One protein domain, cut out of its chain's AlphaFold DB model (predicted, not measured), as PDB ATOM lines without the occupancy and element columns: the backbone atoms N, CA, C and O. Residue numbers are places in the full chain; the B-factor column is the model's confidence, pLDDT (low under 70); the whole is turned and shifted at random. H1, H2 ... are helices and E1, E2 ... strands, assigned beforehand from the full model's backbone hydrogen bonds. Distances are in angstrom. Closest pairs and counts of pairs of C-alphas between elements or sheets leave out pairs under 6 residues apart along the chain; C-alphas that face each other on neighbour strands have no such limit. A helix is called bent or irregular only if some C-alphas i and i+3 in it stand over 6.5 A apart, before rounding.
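What this domain is: This is residues 208 to 267 and 396 to 474 of the 649 residues of the protein "LicD family protein" of Alteromonas macleodii (UniProt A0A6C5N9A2). A block of helices has a small two-stranded hairpin, E1 and E2, at one end of its length. In its middle H3, H4 and H5 make an up-and-down bundle, each running against the one before; the helical hairpin of H1 and H2 packs on H4 and H3 at one side, and at the other H7 packs on H5, with short H6 and the strand hairpin beyond. The printed part has 139 residues, with seven named helices followed by two named strands, an antiparallel sheet of order E1 - E2; the class is mostly helix. It is compact, with a radius of gyration of the C-alphas of 15.7 A, and spans 46 by 35 by 24 A.

Where its parts are: The sheet holds E1, residues 466 to 468, and E2, residues 471 to 473, whose C-alpha 473 is at (-53.566, -26.256, -11.170). Before it come H7, residues 442 to 456, 21.7 A long, and H6, residues 431 to 437. H5 is residues 413 to 425, 18.1 A, and H4 residues 396 to 407, 16.4 A. H3, residues 247 to 264, is the longest helix at 25.8 A. H2, residues 226 to 241, measures 22.2 A, and H1, residues 208 to 222, 21.1 A from C-alpha 208 at (-33.671, -45.372, -28.389). H7 is only just irregular, with C-alphas 443 and 446 7.0 A apart.

How they stand to each other: E1 and E2 form a hairpin, with N 466 and O 473 within hydrogen-bond range at 2.8 A. The closest C-alphas of H6 and E2 are those of Arg 432 and Gly 471, 3.9 A apart; those of H7 and E1 are Asp 453 and Thr 466, 6.5 A. H7 touches H5, closest at the C-alphas of Gly 455 and His 421, 4.2 A, at a steep tilt of 39 degrees, the same way. H4 and H5, a helical hairpin, touch at Leu 400 and Leu 419, C-alphas 7.1 A apart. H3 touches H4 at a shallow tilt of 12 degrees, opposite ways, with the C-alphas of Asp 261 and Arg 396 closest at 5.8 A. H2 touches H3, closest at the C-alphas of Val 232 and Leu 256, 6.3 A. H1 touches H4 with residues 212 to 216 alone, closest at the C-alphas of Thr 212 and Gln 398, 5.9 A. Every O i to N i+4 pair is within hydrogen-bond range in H1 to H5; H7 has 9 of 11 and H6 0 of 3, beside 3 of 4 O i to N i+3 pairs.

The domain as a whole: The C-alphas farthest apart, of Lys 243 and Phe 461, are 51.0 A apart. Residues 268 to 395 are not printed; C-alphas 267 and 396 are 12.7 A apart across the cut. No link printed whole is long. No printed residue is under pLDDT 70.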
ATOM      1  N   GLN A 208     -33.034 -46.422 -29.184       82.94
ATOM      2  CA  GLN A 208     -33.671 -45.372 -28.389       82.94
ATOM      3  C   GLN A 208     -32.714 -44.753 -27.369       82.94
ATOM      4  O   GLN A 208     -32.583 -43.534 -27.303       82.94
ATOM      5  N   GLY A 209     -32.036 -45.583 -26.576       86.12
ATOM      6  CA  GLY A 209     -31.150 -45.121 -25.506       86.12
ATOM      7  C   GLY A 209     -29.939 -44.346 -26.026       86.12
ATOM      8  O   GLY A 209     -29.576 -43.306 -25.484       86.12
ATOM      9  N   ALA A 210     -29.379 -44.820 -27.135       80.69
ATOM     10  CA  ALA A 210     -28.348 -44.156 -27.918       80.69
ATOM     11  C   ALA A 210     -28.707 -42.723 -28.295       80.69
ATOM     12  O   ALA A 210     -27.938 -41.791 -28.070       80.69
ATOM     13  N   TYR A 211     -29.894 -42.573 -28.879       85.50
ATOM     14  CA  TYR A 211     -30.404 -41.297 -29.333       85.50
ATOM     15  C   TYR A 211     -30.569 -40.340 -28.153       85.50
ATOM     16  O   TYR A 211     -30.095 -39.212 -28.230       85.50
ATOM     17  N   THR A 212     -31.169 -40.800 -27.051       90.12
ATOM     18  CA  THR A 212     -31.329 -40.016 -25.818       90.12
ATOM     19  C   THR A 212     -29.985 -39.503 -25.295       90.12
ATOM     20  O   THR A 212     -29.844 -38.306 -25.061       90.12
ATOM     21  N   LEU A 213     -28.978 -40.376 -25.168       89.19
ATOM     22  CA  LEU A 213     -27.646 -39.987 -24.692       89.19
ATOM     23  C   LEU A 213     -26.981 -38.980 -25.635       89.19
ATOM     24  O   LEU A 213     -26.567 -37.914 -25.193       89.19
ATOM     25  N   ASN A 214     -26.942 -39.281 -26.936       87.50
ATOM     26  CA  ASN A 214     -26.333 -38.407 -27.939       87.50
ATOM     27  C   ASN A 214     -27.028 -37.044 -28.019       87.50
ATOM     28  O   ASN A 214     -26.366 -36.023 -28.159       87.50
ATOM     29  N   SER A 215     -28.357 -37.021 -27.921       89.00
ATOM     30  CA  SER A 215     -29.160 -35.798 -27.921       89.00
ATOM     31  C   SER A 215     -28.804 -34.908 -26.726       89.00
ATOM     32  O   SER A 215     -28.480 -33.739 -26.924       89.00
ATOM     33  N   CYS A 216     -28.755 -35.468 -25.510       90.50
ATOM     34  CA  CYS A 216     -28.274 -34.745 -24.328       90.50
ATOM     35  C   CYS A 216     -26.836 -34.253 -24.497       90.50
ATOM     36  O   CYS A 216     -26.540 -33.105 -24.179       90.50
ATOM     37  N   SER A 217     -25.940 -35.114 -24.983       89.44
ATOM     38  CA  SER A 217     -24.531 -34.773 -25.170       89.44
ATOM     39  C   SER A 217     -24.339 -33.626 -26.149       89.44
ATOM     40  O   SER A 217     -23.616 -32.682 -25.844       89.44
ATOM     41  N   ASN A 218     -25.007 -33.688 -27.300       91.25
ATOM     42  CA  ASN A 218     -24.951 -32.641 -28.312       91.25
ATOM     43  C   ASN A 218     -25.490 -31.330 -27.751       91.25
ATOM     44  O   ASN A 218     -24.815 -30.315 -27.865       91.25
ATOM     45  N   TYR A 219     -26.640 -31.370 -27.072       93.44
ATOM     46  CA  TYR A 219     -27.210 -30.185 -26.444       93.44
ATOM     47  C   TYR A 219     -26.241 -29.565 -25.423       93.44
ATOM     48  O   TYR A 219     -25.944 -28.377 -25.502       93.44
ATOM     49  N   LEU A 220     -25.685 -30.358 -24.500       90.56
ATOM     50  CA  LEU A 220     -24.729 -29.867 -23.499       90.56
ATOM     51  C   LEU A 220     -23.480 -29.257 -24.145       90.56
ATOM     52  O   LEU A 220     -23.052 -28.177 -23.740       90.56
ATOM     53  N   SER A 221     -22.913 -29.916 -25.156       91.06
ATOM     54  CA  SER A 221     -21.749 -29.412 -25.889       91.06
ATOM     55  C   SER A 221     -22.060 -28.122 -26.652       91.06
ATOM     56  O   SER A 221     -21.260 -27.191 -26.622       91.06
ATOM     57  N   GLU A 222     -23.231 -28.022 -27.287       92.12
ATOM     58  CA  GLU A 222     -23.698 -26.806 -27.966       92.12
ATOM     59  C   GLU A 222     -23.906 -25.637 -26.993       92.12
ATOM     60  O   GLU A 222     -23.655 -24.490 -27.359       92.12
ATOM     61  N   GLN A 223     -24.292 -25.918 -25.744       91.38
ATOM     62  CA  GLN A 223     -24.364 -24.922 -24.668       91.38
ATOM     63  C   GLN A 223     -22.997 -24.618 -24.013       91.38
ATOM     64  O   GLN A 223     -22.925 -23.822 -23.079       91.38
ATOM     65  N   GLY A 224     -21.901 -25.223 -24.489       93.94
ATOM     66  CA  GLY A 224     -20.544 -24.973 -23.992       93.94
ATOM     67  C   GLY A 224     -20.117 -25.828 -22.794       93.94
ATOM     68  O   GLY A 224     -19.091 -25.545 -22.178       93.94
ATOM     69  N   TYR A 225     -20.857 -26.890 -22.462       94.25
ATOM     70  CA  TYR A 225     -20.582 -27.788 -21.331       94.25
ATOM     71  C   TYR A 225     -19.890 -29.097 -21.749       94.25
ATOM     72  O   TYR A 225     -20.187 -30.168 -21.212       94.25
ATOM     73  N   THR A 226     -18.946 -29.024 -22.691       91.25
ATOM     74  CA  THR A 226     -18.254 -30.195 -23.261       91.25
ATOM     75  C   THR A 226     -17.543 -31.044 -22.201       91.25
ATOM     76  O   THR A 226     -17.689 -32.258 -22.208       91.25
ATOM     77  N   GLU A 227     -16.855 -30.441 -21.223       91.19
ATOM     78  CA  GLU A 227     -16.161 -31.202 -20.164       91.19
ATOM     79  C   GLU A 227     -17.121 -32.031 -19.292       91.19
ATOM     80  O   GLU A 227     -16.828 -33.172 -18.915       91.19
ATOM     81  N   LEU A 228     -18.289 -31.464 -18.965       90.94
ATOM     82  CA  LEU A 228     -19.332 -32.163 -18.213       90.94
ATOM     83  C   LEU A 228     -19.924 -33.297 -19.052       90.94
ATOM     84  O   LEU A 228     -20.089 -34.410 -18.553       90.94
ATOM     85  N   CYS A 229     -20.196 -33.020 -20.327       90.69
ATOM     86  CA  CYS A 229     -20.669 -33.996 -21.300       90.69
ATOM     87  C   CYS A 229     -19.704 -35.189 -21.423       90.69
ATOM     88  O   CYS A 229     -20.118 -36.339 -21.256       90.69
ATOM     89  N   ASP A 230     -18.409 -34.927 -21.600       89.31
ATOM     90  CA  ASP A 230     -17.366 -35.952 -21.681       89.31
ATOM     91  C   ASP A 230     -17.287 -36.782 -20.395       89.31
ATOM     92  O   ASP A 230     -17.175 -38.011 -20.443       89.31
ATOM     93  N   SER A 231     -17.414 -36.131 -19.236       91.94
ATOM     94  CA  SER A 231     -17.420 -36.802 -17.931       91.94
ATOM     95  C   SER A 231     -18.620 -37.741 -17.778       91.94
ATOM     96  O   SER A 231     -18.451 -38.900 -17.388       91.94
ATOM     97  N   VAL A 232     -19.826 -37.273 -18.129       91.69
ATOM     98  CA  VAL A 232     -21.056 -38.083 -18.121       91.69
ATOM     99  C   VAL A 232     -20.915 -39.270 -19.070       91.69
ATOM    100  O   VAL A 232     -21.130 -40.408 -18.655       91.69
ATOM    101  N   ASN A 233     -20.494 -39.038 -20.314       90.88
ATOM    102  CA  ASN A 233     -20.357 -40.081 -21.332       90.88
ATOM    103  C   ASN A 233     -19.317 -41.137 -20.955       90.88
ATOM    104  O   ASN A 233     -19.573 -42.342 -21.065       90.88
ATOM    105  N   SER A 234     -18.158 -40.698 -20.468       89.38
ATOM    106  CA  SER A 234     -17.084 -41.577 -20.009       89.38
ATOM    107  C   SER A 234     -17.547 -42.453 -18.843       89.38
ATOM    108  O   SER A 234     -17.426 -43.685 -18.889       89.38
ATOM    109  N   LEU A 235     -18.158 -41.850 -17.818       91.81
ATOM    110  CA  LEU A 235     -18.597 -42.578 -16.632       91.81
ATOM    111  C   LEU A 235     -19.800 -43.489 -16.916       91.81
ATOM    112  O   LEU A 235     -19.829 -44.619 -16.426       91.81
ATOM    113  N   PHE A 236     -20.747 -43.056 -17.751       91.81
ATOM    114  CA  PHE A 236     -21.867 -43.887 -18.202       91.81
ATOM    115  C   PHE A 236     -21.370 -45.110 -18.983       91.81
ATOM    116  O   PHE A 236     -21.786 -46.242 -18.719       91.81
ATOM    117  N   THR A 237     -20.410 -44.916 -19.891       87.56
ATOM    118  CA  THR A 237     -19.776 -46.010 -20.641       87.56
ATOM    119  C   THR A 237     -19.084 -46.996 -19.701       87.56
ATOM    120  O   THR A 237     -19.269 -48.212 -19.816       87.56
ATOM    121  N   LYS A 238     -18.320 -46.486 -18.727       87.75
ATOM    122  CA  LYS A 238     -17.659 -47.299 -17.698       87.75
ATOM    123  C   LYS A 238     -18.674 -48.082 -16.859       87.75
ATOM    124  O   LYS A 238     -18.456 -49.265 -16.597       87.75
ATOM    125  N   TRP A 239     -19.779 -47.448 -16.463       90.56
ATOM    126  CA  TRP A 239     -20.873 -48.081 -15.725       90.56
ATOM    127  C   TRP A 239     -21.458 -49.261 -16.502       90.56
ATOM    128  O   TRP A 239     -21.523 -50.378 -15.981       90.56
ATOM    129  N   LEU A 240     -21.823 -49.031 -17.764       87.44
ATOM    130  CA  LEU A 240     -22.487 -50.031 -18.590       87.44
ATOM    131  C   LEU A 240     -21.576 -51.226 -18.908       87.44
ATOM    132  O   LEU A 240     -22.042 -52.363 -18.909       87.44
ATOM    133  N   LYS A 241     -20.272 -50.990 -19.106       85.00
ATOM    134  CA  LYS A 241     -19.273 -52.038 -19.383       85.00
ATOM    135  C   LYS A 241     -18.769 -52.785 -18.150       85.00
ATOM    136  O   LYS A 241     -18.136 -53.832 -18.289       85.00
ATOM    137  N   SER A 242     -18.991 -52.257 -16.946       83.25
ATOM    138  CA  SER A 242     -18.435 -52.851 -15.732       83.25
ATOM    139  C   SER A 242     -18.951 -54.276 -15.513       83.25
ATOM    140  O   SER A 242     -20.161 -54.528 -15.543       83.25
ATOM    141  N   LYS A 243     -18.040 -55.205 -15.193       81.38
ATOM    142  CA  LYS A 243     -18.385 -56.584 -14.799       81.38
ATOM    143  C   LYS A 243     -19.194 -56.622 -13.498       81.38
ATOM    144  O   LYS A 243     -20.101 -57.438 -13.367       81.38
ATOM    145  N   HIS A 244     -18.925 -55.702 -12.570       83.06
ATOM    146  CA  HIS A 244     -19.552 -55.655 -11.244       83.06
ATOM    147  C   HIS A 244     -20.238 -54.313 -10.977       83.06
ATOM    148  O   HIS A 244     -19.836 -53.273 -11.501       83.06
ATOM    149  N   THR A 245     -21.308 -54.342 -10.183       82.75
ATOM    150  CA  THR A 245     -22.002 -53.123  -9.746       82.75
ATOM    151  C   THR A 245     -21.106 -52.352  -8.790       82.75
ATOM    152  O   THR A 245     -20.595 -52.930  -7.837       82.75
ATOM    153  N   ASN A 246     -20.912 -51.059  -9.046       87.00
ATOM    154  CA  ASN A 246     -20.178 -50.162  -8.160       87.00
ATOM    155  C   ASN A 246     -21.075 -48.977  -7.797       87.00
ATOM    156  O   ASN A 246     -21.257 -48.056  -8.593       87.00
ATOM    157  N   GLU A 247     -21.636 -49.010  -6.593       89.44
ATOM    158  CA  GLU A 247     -22.590 -47.995  -6.144       89.44
ATOM    159  C   GLU A 247     -21.965 -46.594  -6.053       89.44
ATOM    160  O   GLU A 247     -22.654 -45.604  -6.279       89.44
ATOM    161  N   ALA A 248     -20.651 -46.488  -5.813       90.56
ATOM    162  CA  ALA A 248     -19.959 -45.202  -5.819       90.56
ATOM    163  C   ALA A 248     -19.943 -44.575  -7.222       90.56
ATOM    164  O   ALA A 248     -20.292 -43.406  -7.356       90.56
ATOM    165  N   HIS A 249     -19.644 -45.355  -8.271       91.88
ATOM    166  CA  HIS A 249     -19.728 -44.867  -9.656       91.88
ATOM    167  C   HIS A 249     -21.161 -44.485 -10.043       91.88
ATOM    168  O   HIS A 249     -21.364 -43.478 -10.713       91.88
ATOM    169  N   ARG A 250     -22.164 -45.272  -9.625       93.00
ATOM    170  CA  ARG A 250     -23.578 -44.945  -9.876       93.00
ATOM    171  C   ARG A 250     -23.960 -43.621  -9.220       93.00
ATOM    172  O   ARG A 250     -24.594 -42.792  -9.859       93.00
ATOM    173  N   LYS A 251     -23.552 -43.414  -7.966       94.75
ATOM    174  CA  LYS A 251     -23.802 -42.176  -7.220       94.75
ATOM    175  C   LYS A 251     -23.103 -40.972  -7.853       94.75
ATOM    176  O   LYS A 251     -23.705 -39.910  -7.948       94.75
ATOM    177  N   GLU A 252     -21.861 -41.139  -8.295       95.94
ATOM    178  CA  GLU A 252     -21.110 -40.107  -9.017       95.94
ATOM    179  C   GLU A 252     -21.789 -39.746 -10.344       95.94
ATOM    180  O   GLU A 252     -22.009 -38.571 -10.622       95.94
ATOM    181  N   LEU A 253     -22.216 -40.746 -11.118       95.94
ATOM    182  CA  LEU A 253     -22.930 -40.537 -12.374       95.94
ATOM    183  C   LEU A 253     -24.263 -39.814 -12.167       95.94
ATOM    184  O   LEU A 253     -24.549 -38.857 -12.879       95.94
ATOM    185  N   LEU A 254     -25.047 -40.220 -11.165       97.38
ATOM    186  CA  LEU A 254     -26.271 -39.512 -10.782       97.38
ATOM    187  C   LEU A 254     -25.978 -38.056 -10.399       97.38
ATOM    188  O   LEU A 254     -26.698 -37.167 -10.831       97.38
ATOM    189  N   SER A 255     -24.894 -37.798  -9.662       97.12
ATOM    190  CA  SER A 255     -24.490 -36.435  -9.306       97.12
ATOM    191  C   SER A 255     -24.127 -35.585 -10.526       97.12
ATOM    192  O   SER A 255     -24.480 -34.409 -10.555       97.12
ATOM    193  N   LEU A 256     -23.428 -36.147 -11.519       97.25
ATOM    194  CA  LEU A 256     -23.089 -35.433 -12.757       97.25
ATOM    195  C   LEU A 256     -24.335 -35.137 -13.597       97.25
ATOM    196  O   LEU A 256     -24.472 -34.033 -14.112       97.25
ATOM    197  N   LEU A 257     -25.254 -36.100 -13.703       97.69
ATOM    198  CA  LEU A 257     -26.531 -35.906 -14.390       97.69
ATOM    199  C   LEU A 257     -27.368 -34.824 -13.696       97.69
ATOM    200  O   LEU A 257     -27.960 -33.989 -14.372       97.69
ATOM    201  N   SER A 258     -27.403 -34.815 -12.358       97.25
ATOM    202  CA  SER A 258     -28.161 -33.816 -11.597       97.25
ATOM    203  C   SER A 258     -27.568 -32.425 -11.774       97.25
ATOM    204  O   SER A 258     -28.320 -31.487 -12.013       97.25
ATOM    205  N   ALA A 259     -26.238 -32.305 -11.762       95.88
ATOM    206  CA  ALA A 259     -25.561 -31.052 -12.081       95.88
ATOM    207  C   ALA A 259     -25.849 -30.594 -13.522       95.88
ATOM    208  O   ALA A 259     -26.026 -29.403 -13.760       95.88
ATOM    209  N   ALA A 260     -25.932 -31.522 -14.481       96.88
ATOM    210  CA  ALA A 260     -26.302 -31.192 -15.853       96.88
ATOM    211  C   ALA A 260     -27.732 -30.633 -15.945       96.88
ATOM    212  O   ALA A 260     -27.911 -29.612 -16.605       96.88
ATOM    213  N   ASP A 261     -28.721 -31.233 -15.258       97.19
ATOM    214  CA  ASP A 261     -30.100 -30.705 -15.225       97.19
ATOM    215  C   ASP A 261     -30.149 -29.302 -14.617       97.19
ATOM    216  O   ASP A 261     -30.809 -28.422 -15.165       97.19
ATOM    217  N   GLU A 262     -29.439 -29.082 -13.507       95.38
ATOM    218  CA  GLU A 262     -29.370 -27.777 -12.845       95.38
ATOM    219  C   GLU A 262     -28.763 -26.697 -13.743       95.38
ATOM    220  O   GLU A 262     -29.272 -25.581 -13.782       95.38
ATOM    221  N   ILE A 263     -27.698 -27.025 -14.476       95.25
ATOM    222  CA  ILE A 263     -26.986 -26.079 -15.340       95.25
ATOM    223  C   ILE A 263     -27.839 -25.649 -16.539       95.25
ATOM    224  O   ILE A 263     -27.824 -24.475 -16.902       95.25
ATOM    225  N   ILE A 264     -28.578 -26.578 -17.152       95.19
ATOM    226  CA  ILE A 264     -29.416 -26.278 -18.328       95.19
ATOM    227  C   ILE A 264     -30.839 -25.853 -17.958       95.19
ATOM    228  O   ILE A 264     -31.682 -25.629 -18.831       95.19
ATOM    229  N   ARG A 265     -31.145 -25.790 -16.662       93.88
ATOM    230  CA  ARG A 265     -32.434 -25.345 -16.155       93.88
ATOM    231  C   ARG A 265     -32.705 -23.916 -16.609       93.88
ATOM    232  O   ARG A 265     -31.864 -23.031 -16.487       93.88
ATOM    233  N   VAL A 266     -33.924 -23.695 -17.078       93.88
ATOM    234  CA  VAL A 266     -34.423 -22.379 -17.473       93.88
ATOM    235  C   VAL A 266     -35.617 -21.995 -16.617       93.88
ATOM    236  O   VAL A 266     -36.278 -22.860 -16.032       93.88
ATOM    237  N   ALA A 267     -35.885 -20.691 -16.568       95.44
ATOM    238  CA  ALA A 267     -37.170 -20.180 -16.124       95.44
ATOM    239  C   ALA A 267     -38.300 -20.735 -17.003       95.44
ATOM    240  O   ALA A 267     -38.047 -21.205 -18.116       95.44
ATOM    241  N   ARG A 396     -33.647 -31.751 -20.740       97.06
ATOM    242  CA  ARG A 396     -33.976 -31.995 -19.325       97.06
ATOM    243  C   ARG A 396     -34.777 -33.281 -19.118       97.06
ATOM    244  O   ARG A 396     -34.440 -34.069 -18.238       97.06
ATOM    245  N   LEU A 397     -35.793 -33.536 -19.946       96.56
ATOM    246  CA  LEU A 397     -36.571 -34.780 -19.889       96.56
ATOM    247  C   LEU A 397     -35.674 -36.011 -20.068       96.56
ATOM    248  O   LEU A 397     -35.771 -36.973 -19.312       96.56
ATOM    249  N   GLN A 398     -34.762 -35.957 -21.035       96.31
ATOM    250  CA  GLN A 398     -33.823 -37.034 -21.317       96.31
ATOM    251  C   GLN A 398     -32.823 -37.250 -20.166       96.31
ATOM    252  O   GLN A 398     -32.529 -38.397 -19.833       96.31
ATOM    253  N   LEU A 399     -32.352 -36.190 -19.496       97.31
ATOM    254  CA  LEU A 399     -31.535 -36.324 -18.282       97.31
ATOM    255  C   LEU A 399     -32.304 -37.028 -17.155       97.31
ATOM    256  O   LEU A 399     -31.770 -37.961 -16.552       97.31
ATOM    257  N   LEU A 400     -33.566 -36.648 -16.920       97.31
ATOM    258  CA  LEU A 400     -34.441 -37.324 -15.954       97.31
ATOM    259  C   LEU A 400     -34.658 -38.800 -16.329       97.31
ATOM    260  O   LEU A 400     -34.588 -39.671 -15.464       97.31
ATOM    261  N   GLU A 401     -34.855 -39.116 -17.610       95.94
ATOM    262  CA  GLU A 401     -34.946 -40.505 -18.074       95.94
ATOM    263  C   GLU A 401     -33.673 -41.299 -17.770       95.94
ATOM    264  O   GLU A 401     -33.759 -42.403 -17.234       95.94
ATOM    265  N   ILE A 402     -32.494 -40.749 -18.073       96.44
ATOM    266  CA  ILE A 402     -31.212 -41.425 -17.826       96.44
ATOM    267  C   ILE A 402     -31.008 -41.654 -16.320       96.44
ATOM    268  O   ILE A 402     -30.564 -42.735 -15.914       96.44
ATOM    269  N   MET A 403     -31.368 -40.681 -15.475       97.69
ATOM    270  CA  MET A 403     -31.368 -40.861 -14.019       97.69
ATOM    271  C   MET A 403     -32.308 -41.990 -13.599       97.69
ATOM    272  O   MET A 403     -31.905 -42.860 -12.823       97.69
ATOM    273  N   GLU A 404     -33.536 -42.028 -14.125       96.25
ATOM    274  CA  GLU A 404     -34.476 -43.102 -13.812       96.25
ATOM    275  C   GLU A 404     -33.953 -44.460 -14.295       96.25
ATOM    276  O   GLU A 404     -34.075 -45.449 -13.575       96.25
ATOM    277  N   TRP A 405     -33.292 -44.538 -15.453       96.19
ATOM    278  CA  TRP A 405     -32.688 -45.786 -15.926       96.19
ATOM    279  C   TRP A 405     -31.714 -46.367 -14.910       96.19
ATOM    280  O   TRP A 405     -31.730 -47.579 -14.676       96.19
ATOM    281  N   LEU A 406     -30.913 -45.508 -14.276       95.62
ATOM    282  CA  LEU A 406     -29.998 -45.889 -13.206       95.62
ATOM    283  C   LEU A 406     -30.739 -46.223 -11.910       95.62
ATOM    284  O   LEU A 406     -30.334 -47.155 -11.218       95.62
ATOM    285  N   LEU A 407     -31.787 -45.479 -11.547       95.12
ATOM    286  CA  LEU A 407     -32.528 -45.612 -10.283       95.12
ATOM    287  C   LEU A 407     -33.492 -46.812 -10.254       95.12
ATOM    288  O   LEU A 407     -33.649 -47.457  -9.214       95.12
ATOM    289  N   GLY A 408     -34.107 -47.140 -11.389       93.06
ATOM    290  CA  GLY A 408     -35.242 -48.054 -11.462       93.06
ATOM    291  C   GLY A 408     -36.460 -47.471 -10.746       93.06
ATOM    292  O   GLY A 408     -36.790 -46.300 -10.901       93.06
ATOM    293  N   SER A 409     -37.116 -48.281  -9.916       89.06
ATOM    294  CA  SER A 409     -38.303 -47.875  -9.152       89.06
ATOM    295  C   SER A 409     -37.999 -47.241  -7.787       89.06
ATOM    296  O   SER A 409     -38.923 -47.038  -7.005       89.06
ATOM    297  N   LYS A 410     -36.723 -47.024  -7.444       91.75
ATOM    298  CA  LYS A 410     -36.297 -46.456  -6.155       91.75
ATOM    299  C   LYS A 410     -35.730 -45.064  -6.392       91.75
ATOM    300  O   LYS A 410     -34.534 -44.927  -6.651       91.75
ATOM    301  N   TRP A 411     -36.588 -44.053  -6.366       95.12
ATOM    302  CA  TRP A 411     -36.185 -42.686  -6.673       95.12
ATOM    303  C   TRP A 411     -35.387 -42.046  -5.530       95.12
ATOM    304  O   TRP A 411     -35.495 -42.437  -4.368       95.12
ATOM    305  N   SER A 412     -34.548 -41.065  -5.868       96.19
ATOM    306  CA  SER A 412     -33.833 -40.240  -4.890       96.19
ATOM    307  C   SER A 412     -34.596 -38.941  -4.620       96.19
ATOM    308  O   SER A 412     -35.444 -38.533  -5.416       96.19
ATOM    309  N   LYS A 413     -34.272 -38.260  -3.511       97.69
ATOM    310  CA  LYS A 413     -34.804 -36.917  -3.224       97.69
ATOM    311  C   LYS A 413     -34.463 -35.929  -4.342       97.69
ATOM    312  O   LYS A 413     -35.353 -35.252  -4.833       97.69
ATOM    313  N   GLU A 414     -33.209 -35.933  -4.791       97.62
ATOM    314  CA  GLU A 414     -32.727 -35.053  -5.861       97.62
ATOM    315  C   GLU A 414     -33.521 -35.244  -7.159       97.62
ATOM    316  O   GLU A 414     -34.125 -34.304  -7.665       97.62
ATOM    317  N   PHE A 415     -33.624 -36.488  -7.639       97.88
ATOM    318  CA  PHE A 415     -34.425 -36.813  -8.820       97.88
ATOM    319  C   PHE A 415     -35.883 -36.373  -8.651       97.88
ATOM    320  O   PHE A 415     -36.485 -35.832  -9.573       97.88
ATOM    321  N   THR A 416     -36.455 -36.591  -7.465       97.94
ATOM    322  CA  THR A 416     -37.854 -36.257  -7.189       97.94
ATOM    323  C   THR A 416     -38.102 -34.750  -7.233       97.94
ATOM    324  O   THR A 416     -39.083 -34.312  -7.835       97.94
ATOM    325  N   HIS A 417     -37.208 -33.961  -6.638       98.12
ATOM    326  CA  HIS A 417     -37.275 -32.505  -6.684       98.12
ATOM    327  C   HIS A 417     -37.138 -32.003  -8.129       98.12
ATOM    328  O   HIS A 417     -37.947 -31.201  -8.592       98.12
ATOM    329  N   GLN A 418     -36.161 -32.524  -8.880       98.31
ATOM    330  CA  GLN A 418     -35.937 -32.164 -10.285       98.31
ATOM    331  C   GLN A 418     -37.126 -32.540 -11.178       98.31
ATOM    332  O   GLN A 418     -37.505 -31.759 -12.051       98.31
ATOM    333  N   LEU A 419     -37.765 -33.685 -10.922       97.81
ATOM    334  CA  LEU A 419     -38.987 -34.099 -11.603       97.81
ATOM    335  C   LEU A 419     -40.144 -33.133 -11.315       97.81
ATOM    336  O   LEU A 419     -40.808 -32.698 -12.253       97.81
ATOM    337  N   GLY A 420     -40.376 -32.777 -10.047       97.50
ATOM    338  CA  GLY A 420     -41.396 -31.796  -9.663       97.50
ATOM    339  C   GLY A 420     -41.166 -30.446 -10.338       97.50
ATOM    340  O   GLY A 420     -42.055 -29.926 -11.011       97.50
ATOM    341  N   HIS A 421     -39.932 -29.947 -10.263       98.19
ATOM    342  CA  HIS A 421     -39.527 -28.705 -10.907       98.19
ATOM    343  C   HIS A 421     -39.725 -28.750 -12.419       98.19
ATOM    344  O   HIS A 421     -40.238 -27.803 -13.004       98.19
ATOM    345  N   PHE A 422     -39.301 -29.820 -13.088       97.94
ATOM    346  CA  PHE A 422     -39.490 -29.963 -14.528       97.94
ATOM    347  C   PHE A 422     -40.978 -29.909 -14.904       97.94
ATOM    348  O   PHE A 422     -41.360 -29.197 -15.834       97.94
ATOM    349  N   MET A 423     -41.822 -30.627 -14.157       96.69
ATOM    350  CA  MET A 423     -43.256 -30.716 -14.423       96.69
ATOM    351  C   MET A 423     -43.948 -29.351 -14.311       96.69
ATOM    352  O   MET A 423     -44.741 -29.014 -15.190       96.69
ATOM    353  N   SER A 424     -43.648 -28.553 -13.279       96.94
ATOM    354  CA  SER A 424     -44.257 -27.226 -13.115       96.94
ATOM    355  C   SER A 424     -43.693 -26.181 -14.077       96.94
ATOM    356  O   SER A 424     -44.485 -25.460 -14.686       96.94
ATOM    357  N   THR A 425     -42.372 -26.156 -14.305       97.38
ATOM    358  CA  THR A 425     -41.729 -25.238 -15.268       97.38
ATOM    359  C   THR A 425     -42.317 -25.374 -16.671       97.38
ATOM    360  O   THR A 425     -42.506 -24.378 -17.356       97.38
ATOM    361  N   TYR A 426     -42.638 -26.594 -17.111       96.81
ATOM    362  CA  TYR A 426     -43.191 -26.832 -18.448       96.81
ATOM    363  C   TYR A 426     -44.712 -27.060 -18.468       96.81
ATOM    364  O   TYR A 426     -45.255 -27.441 -19.505       96.81
ATOM    365  N   ARG A 427     -45.417 -26.818 -17.348       94.62
ATOM    366  CA  ARG A 427     -46.883 -26.975 -17.207       94.62
ATOM    367  C   ARG A 427     -47.390 -28.339 -17.692       94.62
ATOM    368  O   ARG A 427     -48.344 -28.443 -18.464       94.62
ATOM    369  N   ILE A 428     -46.727 -29.409 -17.258       93.69
ATOM    370  CA  ILE A 428     -47.014 -30.775 -17.700       93.69
ATOM    371  C   ILE A 428     -48.310 -31.289 -17.056       93.69
ATOM    372  O   ILE A 428     -48.300 -31.755 -15.919       93.69
ATOM    373  N   SER A 429     -49.427 -31.289 -17.791       88.62
ATOM    374  CA  SER A 429     -50.721 -31.795 -17.279       88.62
ATOM    375  C   SER A 429     -50.661 -33.263 -16.830       88.62
ATOM    376  O   SER A 429     -51.331 -33.676 -15.879       88.62
ATOM    377  N   HIS A 430     -49.770 -34.052 -17.442       87.06
ATOM    378  CA  HIS A 430     -49.475 -35.433 -17.057       87.06
ATOM    379  C   HIS A 430     -48.941 -35.589 -15.623       87.06
ATOM    380  O   HIS A 430     -48.952 -36.705 -15.100       87.06
ATOM    381  N   ALA A 431     -48.546 -34.503 -14.947       88.50
ATOM    382  CA  ALA A 431     -48.129 -34.520 -13.548       88.50
ATOM    383  C   ALA A 431     -49.177 -35.170 -12.625       88.50
ATOM    384  O   ALA A 431     -48.807 -35.811 -11.638       88.50
ATOM    385  N   ARG A 432     -50.476 -35.106 -12.962       86.81
ATOM    386  CA  ARG A 432     -51.545 -35.814 -12.229       86.81
ATOM    387  C   ARG A 432     -51.274 -37.318 -12.087       86.81
ATOM    388  O   ARG A 432     -51.544 -37.902 -11.039       86.81
ATOM    389  N   ALA A 433     -50.717 -37.950 -13.120       86.94
ATOM    390  CA  ALA A 433     -50.405 -39.379 -13.106       86.94
ATOM    391  C   ALA A 433     -49.249 -39.728 -12.151       86.94
ATOM    392  O   ALA A 433     -49.189 -40.841 -11.630       86.94
ATOM    393  N   VAL A 434     -48.358 -38.769 -11.872       88.38
ATOM    394  CA  VAL A 434     -47.143 -38.996 -11.077       88.38
ATOM    395  C   VAL A 434     -47.469 -39.287  -9.608       88.38
ATOM    396  O   VAL A 434     -46.801 -40.127  -9.009       88.38
ATOM    397  N   LYS A 435     -48.542 -38.714  -9.028       84.88
ATOM    398  CA  LYS A 435     -48.958 -38.997  -7.632       84.88
ATOM    399  C   LYS A 435     -49.122 -40.492  -7.367       84.88
ATOM    400  O   LYS A 435     -48.695 -40.988  -6.326       84.88
ATOM    401  N   GLY A 436     -49.693 -41.227  -8.326       84.00
ATOM    402  CA  GLY A 436     -49.869 -42.676  -8.221       84.00
ATOM    403  C   GLY A 436     -48.546 -43.432  -8.074       84.00
ATOM    404  O   GLY A 436     -48.498 -44.451  -7.386       84.00
ATOM    405  N   LEU A 437     -47.462 -42.906  -8.648       89.00
ATOM    406  CA  LEU A 437     -46.131 -43.517  -8.646       89.00
ATOM    407  C   LEU A 437     -45.415 -43.390  -7.290       89.00
ATOM    408  O   LEU A 437     -44.490 -44.151  -7.011       89.00
ATOM    409  N   PHE A 438     -45.875 -42.500  -6.405       88.69
ATOM    410  CA  PHE A 438     -45.343 -42.361  -5.045       88.69
ATOM    411  C   PHE A 438     -45.962 -43.331  -4.033       88.69
ATOM    412  O   PHE A 438     -45.570 -43.333  -2.868       88.69
ATOM    413  N   LYS A 439     -46.912 -44.193  -4.430       86.75
ATOM    414  CA  LYS A 439     -47.615 -45.089  -3.491       86.75
ATOM    415  C   LYS A 439     -46.664 -45.953  -2.651       86.75
ATOM    416  O   LYS A 439     -46.987 -46.230  -1.498       86.75
ATOM    417  N   THR A 440     -45.527 -46.360  -3.217       86.00
ATOM    418  CA  THR A 440     -44.491 -47.170  -2.550       86.00
ATOM    419  C   THR A 440     -43.303 -46.361  -2.011       86.00
ATOM    420  O   THR A 440     -42.352 -46.969  -1.539       86.00
ATOM    421  N   GLN A 441     -43.335 -45.029  -2.117       90.81
ATOM    422  CA  GLN A 441     -42.257 -44.099  -1.739       90.81
ATOM    423  C   GLN A 441     -42.858 -42.746  -1.303       90.81
ATOM    424  O   GLN A 441     -42.540 -41.677  -1.832       90.81
ATOM    425  N   ARG A 442     -43.838 -42.804  -0.389       91.94
ATOM    426  CA  ARG A 442     -44.663 -41.649   0.013       91.94
ATOM    427  C   ARG A 442     -43.845 -40.547   0.682       91.94
ATOM    428  O   ARG A 442     -44.222 -39.385   0.600       91.94
ATOM    429  N   GLU A 443     -42.724 -40.902   1.299       94.38
ATOM    430  CA  GLU A 443     -41.768 -39.985   1.920       94.38
ATOM    431  C   GLU A 443     -41.152 -38.980   0.936       94.38
ATOM    432  O   GLU A 443     -40.603 -37.966   1.361       94.38
ATOM    433  N   LEU A 444     -41.241 -39.247  -0.370       95.69
ATOM    434  CA  LEU A 444     -40.745 -38.362  -1.420       95.69
ATOM    435  C   LEU A 444     -41.792 -37.339  -1.895       95.69
ATOM    436  O   LEU A 444     -41.428 -36.400  -2.596       95.69
ATOM    437  N   LEU A 445     -43.067 -37.470  -1.506       93.44
ATOM    438  CA  LEU A 445     -44.123 -36.534  -1.920       93.44
ATOM    439  C   LEU A 445     -43.840 -35.075  -1.522       93.44
ATOM    440  O   LEU A 445     -43.971 -34.221  -2.396       93.44
ATOM    441  N   PRO A 446     -43.404 -34.757  -0.284       95.44
ATOM    442  CA  PRO A 446     -43.059 -33.379   0.067       95.44
ATOM    443  C   PRO A 446     -41.950 -32.809  -0.824       95.44
ATOM    444  O   PRO A 446     -42.070 -31.695  -1.313       95.44
ATOM    445  N   ILE A 447     -40.929 -33.615  -1.136       97.94
ATOM    446  CA  ILE A 447     -39.813 -33.220  -2.010       97.94
ATOM    447  C   ILE A 447     -40.290 -32.952  -3.445       97.94
ATOM    448  O   ILE A 447     -39.795 -32.054  -4.123       97.94
ATOM    449  N   PHE A 448     -41.268 -33.728  -3.921       96.38
ATOM    450  CA  PHE A 448     -41.897 -33.483  -5.216       96.38
ATOM    451  C   PHE A 448     -42.646 -32.148  -5.215       96.38
ATOM    452  O   PHE A 448     -42.499 -31.381  -6.161       96.38
ATOM    453  N   PHE A 449     -43.402 -31.849  -4.155       95.50
ATOM    454  CA  PHE A 449     -44.131 -30.585  -4.020       95.50
ATOM    455  C   PHE A 449     -43.202 -29.374  -3.888       95.50
ATOM    456  O   PHE A 449     -43.460 -28.364  -4.532       95.50
ATOM    457  N   GLU A 450     -42.094 -29.490  -3.153       97.56
ATOM    458  CA  GLU A 450     -41.030 -28.473  -3.115       97.56
ATOM    459  C   GLU A 450     -40.479 -28.197  -4.522       97.56
ATOM    460  O   GLU A 450     -40.347 -27.045  -4.935       97.56
ATOM    461  N   GLY A 451     -40.234 -29.259  -5.299       97.62
ATOM    462  CA  GLY A 451     -39.842 -29.137  -6.699       97.62
ATOM    463  C   GLY A 451     -40.893 -28.402  -7.532       97.62
ATOM    464  O   GLY A 451     -40.550 -27.494  -8.288       97.62
ATOM    465  N   ILE A 452     -42.171 -28.768  -7.386       97.31
ATOM    466  CA  ILE A 452     -43.294 -28.122  -8.084       97.31
ATOM    467  C   ILE A 452     -43.330 -26.624  -7.769       97.31
ATOM    468  O   ILE A 452     -43.354 -25.832  -8.709       97.31
ATOM    469  N   ASP A 453     -43.278 -26.244  -6.491       96.50
ATOM    470  CA  ASP A 453     -43.279 -24.848  -6.043       96.50
ATOM    471  C   ASP A 453     -42.080 -24.074  -6.613       96.50
ATOM    472  O   ASP A 453     -42.253 -23.037  -7.255       96.50
ATOM    473  N   SER A 454     -40.869 -24.634  -6.513       96.75
ATOM    474  CA  SER A 454     -39.657 -24.029  -7.078       96.75
ATOM    475  C   SER A 454     -39.768 -23.796  -8.590       96.75
ATOM    476  O   SER A 454     -39.435 -22.716  -9.080       96.75
ATOM    477  N   GLY A 455     -40.268 -24.779  -9.344       96.81
ATOM    478  CA  GLY A 455     -40.460 -24.619 -10.784       96.81
ATOM    479  C   GLY A 455     -41.598 -23.651 -11.129       96.81
ATOM    480  O   GLY A 455     -41.485 -22.923 -12.115       96.81
ATOM    481  N   ALA A 456     -42.653 -23.571 -10.314       95.62
ATOM    482  CA  ALA A 456     -43.771 -22.652 -10.513       95.62
ATOM    483  C   ALA A 456     -43.358 -21.188 -10.310       95.62
ATOM    484  O   ALA A 456     -43.753 -20.330 -11.096       95.62
ATOM    485  N   GLN A 457     -42.506 -20.916  -9.316       95.94
ATOM    486  CA  GLN A 457     -41.944 -19.587  -9.039       95.94
ATOM    487  C   GLN A 457     -41.080 -19.031 -10.178       95.94
ATOM    488  O   GLN A 457     -40.778 -17.843 -10.199       95.94
ATOM    489  N   SER A 458     -40.681 -19.878 -11.127       95.00
ATOM    490  CA  SER A 458     -39.889 -19.462 -12.282       95.00
ATOM    491  C   SER A 458     -40.711 -18.838 -13.420       95.00
ATOM    492  O   SER A 458     -40.125 -18.460 -14.430       95.00
ATOM    493  N   ALA A 459     -42.043 -18.777 -13.302       94.50
ATOM    494  CA  ALA A 459     -42.914 -18.089 -14.255       94.50
ATOM    495  C   ALA A 459     -42.849 -16.570 -14.089       94.50
ATOM    496  O   ALA A 459     -42.833 -16.069 -12.965       94.50
ATOM    497  N   LYS A 460     -42.800 -15.851 -15.214       93.81
ATOM    498  CA  LYS A 460     -42.755 -14.385 -15.237       93.81
ATOM    499  C   LYS A 460     -44.145 -13.790 -15.446       93.81
ATOM    500  O   LYS A 460     -44.500 -12.828 -14.777       93.81
ATOM    501  N   PHE A 461     -44.901 -14.346 -16.385       92.81
ATOM    502  CA  PHE A 461     -46.194 -13.830 -16.829       92.81
ATOM    503  C   PHE A 461     -47.354 -14.720 -16.398       92.81
ATOM    504  O   PHE A 461     -48.471 -14.241 -16.217       92.81
ATOM    505  N   LEU A 462     -47.108 -16.024 -16.252       92.25
ATOM    506  CA  LEU A 462     -48.160 -16.961 -15.884       92.25
ATOM    507  C   LEU A 462     -48.403 -16.990 -14.374       92.25
ATOM    508  O   LEU A 462     -47.435 -17.045 -13.611       92.25
ATOM    509  N   PRO A 463     -49.673 -17.132 -13.952       92.06
ATOM    510  CA  PRO A 463     -50.020 -17.506 -12.584       92.06
ATOM    511  C   PRO A 463     -49.221 -18.726 -12.126       92.06
ATOM    512  O   PRO A 463     -49.030 -19.678 -12.901       92.06
ATOM    513  N   ARG A 464     -48.742 -18.745 -10.881       93.38
ATOM    514  CA  ARG A 464     -47.991 -19.904 -10.375       93.38
ATOM    515  C   ARG A 464     -48.920 -21.112 -10.256       93.38
ATOM    516  O   ARG A 464     -50.083 -20.978  -9.902       93.38
ATOM    517  N   VAL A 465     -48.421 -22.303 -10.587       93.94
ATOM    518  CA  VAL A 465     -49.167 -23.555 -10.370       93.94
ATOM    519  C   VAL A 465     -48.821 -24.178  -9.029       93.94
ATOM    520  O   VAL A 465     -47.679 -24.119  -8.583       93.94
ATOM    521  N   THR A 466     -49.795 -24.864  -8.446       93.19
ATOM    522  CA  THR A 466     -49.601 -25.808  -7.344       93.19
ATOM    523  C   THR A 466     -49.973 -27.224  -7.784       93.19
ATOM    524  O   THR A 466     -50.499 -27.433  -8.881       93.19
ATOM    525  N   TYR A 467     -49.680 -28.215  -6.942       90.44
ATOM    526  CA  TYR A 467     -50.103 -29.593  -7.153       90.44
ATOM    527  C   TYR A 467     -51.331 -29.923  -6.297       90.44
ATOM    528  O   TYR A 467     -51.219 -30.071  -5.082       90.44
ATOM    529  N   ALA A 468     -52.484 -30.100  -6.936       85.25
ATOM    530  CA  ALA A 468     -53.753 -30.439  -6.296       85.25
ATOM    531  C   ALA A 468     -54.291 -31.799  -6.774       85.25
ATOM    532  O   ALA A 468     -53.626 -32.569  -7.479       85.25
ATOM    533  N   ARG A 469     -55.531 -32.128  -6.392       75.19
ATOM    534  CA  ARG A 469     -56.221 -33.359  -6.815       75.19
ATOM    535  C   ARG A 469     -56.338 -33.475  -8.340       75.19
ATOM    536  O   ARG A 469     -56.265 -34.589  -8.875       75.19
ATOM    537  N   HIS A 470     -56.473 -32.347  -9.034       76.50
ATOM    538  CA  HIS A 470     -56.581 -32.279 -10.491       76.50
ATOM    539  C   HIS A 470     -55.223 -32.307 -11.217       76.50
ATOM    540  O   HIS A 470     -55.188 -32.416 -12.443       76.50
ATOM    541  N   GLY A 471     -54.104 -32.350 -10.486       88.06
ATOM    542  CA  GLY A 471     -52.750 -32.310 -11.037       88.06
ATOM    543  C   GLY A 471     -52.113 -30.944 -10.821       88.06
ATOM    544  O   GLY A 471     -52.172 -30.416  -9.718       88.06
ATOM    545  N   LEU A 472     -51.481 -30.395 -11.858       91.44
ATOM    546  CA  LEU A 472     -50.993 -29.017 -11.824       91.44
ATOM    547  C   LEU A 472     -52.149 -28.058 -12.091       91.44
ATOM    548  O   LEU A 472     -52.750 -28.127 -13.160       91.44
ATOM    549  N   VAL A 473     -52.422 -27.177 -11.137       91.00
ATOM    550  CA  VAL A 473     -53.566 -26.256 -11.170       91.00
ATOM    551  C   VAL A 473     -53.115 -24.856 -10.789       91.00
ATOM    552  O   VAL A 473     -52.114 -24.701 -10.087       91.00
ATOM    553  N   VAL A 474     -53.824 -23.841 -11.270       92.00
ATOM    554  CA  VAL A 474     -53.617 -22.460 -10.832       92.00
ATOM    555  C   VAL A 474     -54.527 -22.237  -9.627       92.00
ATOM    556  O   VAL A 474     -55.739 -22.273  -9.808       92.00
TER     557      VAL A 474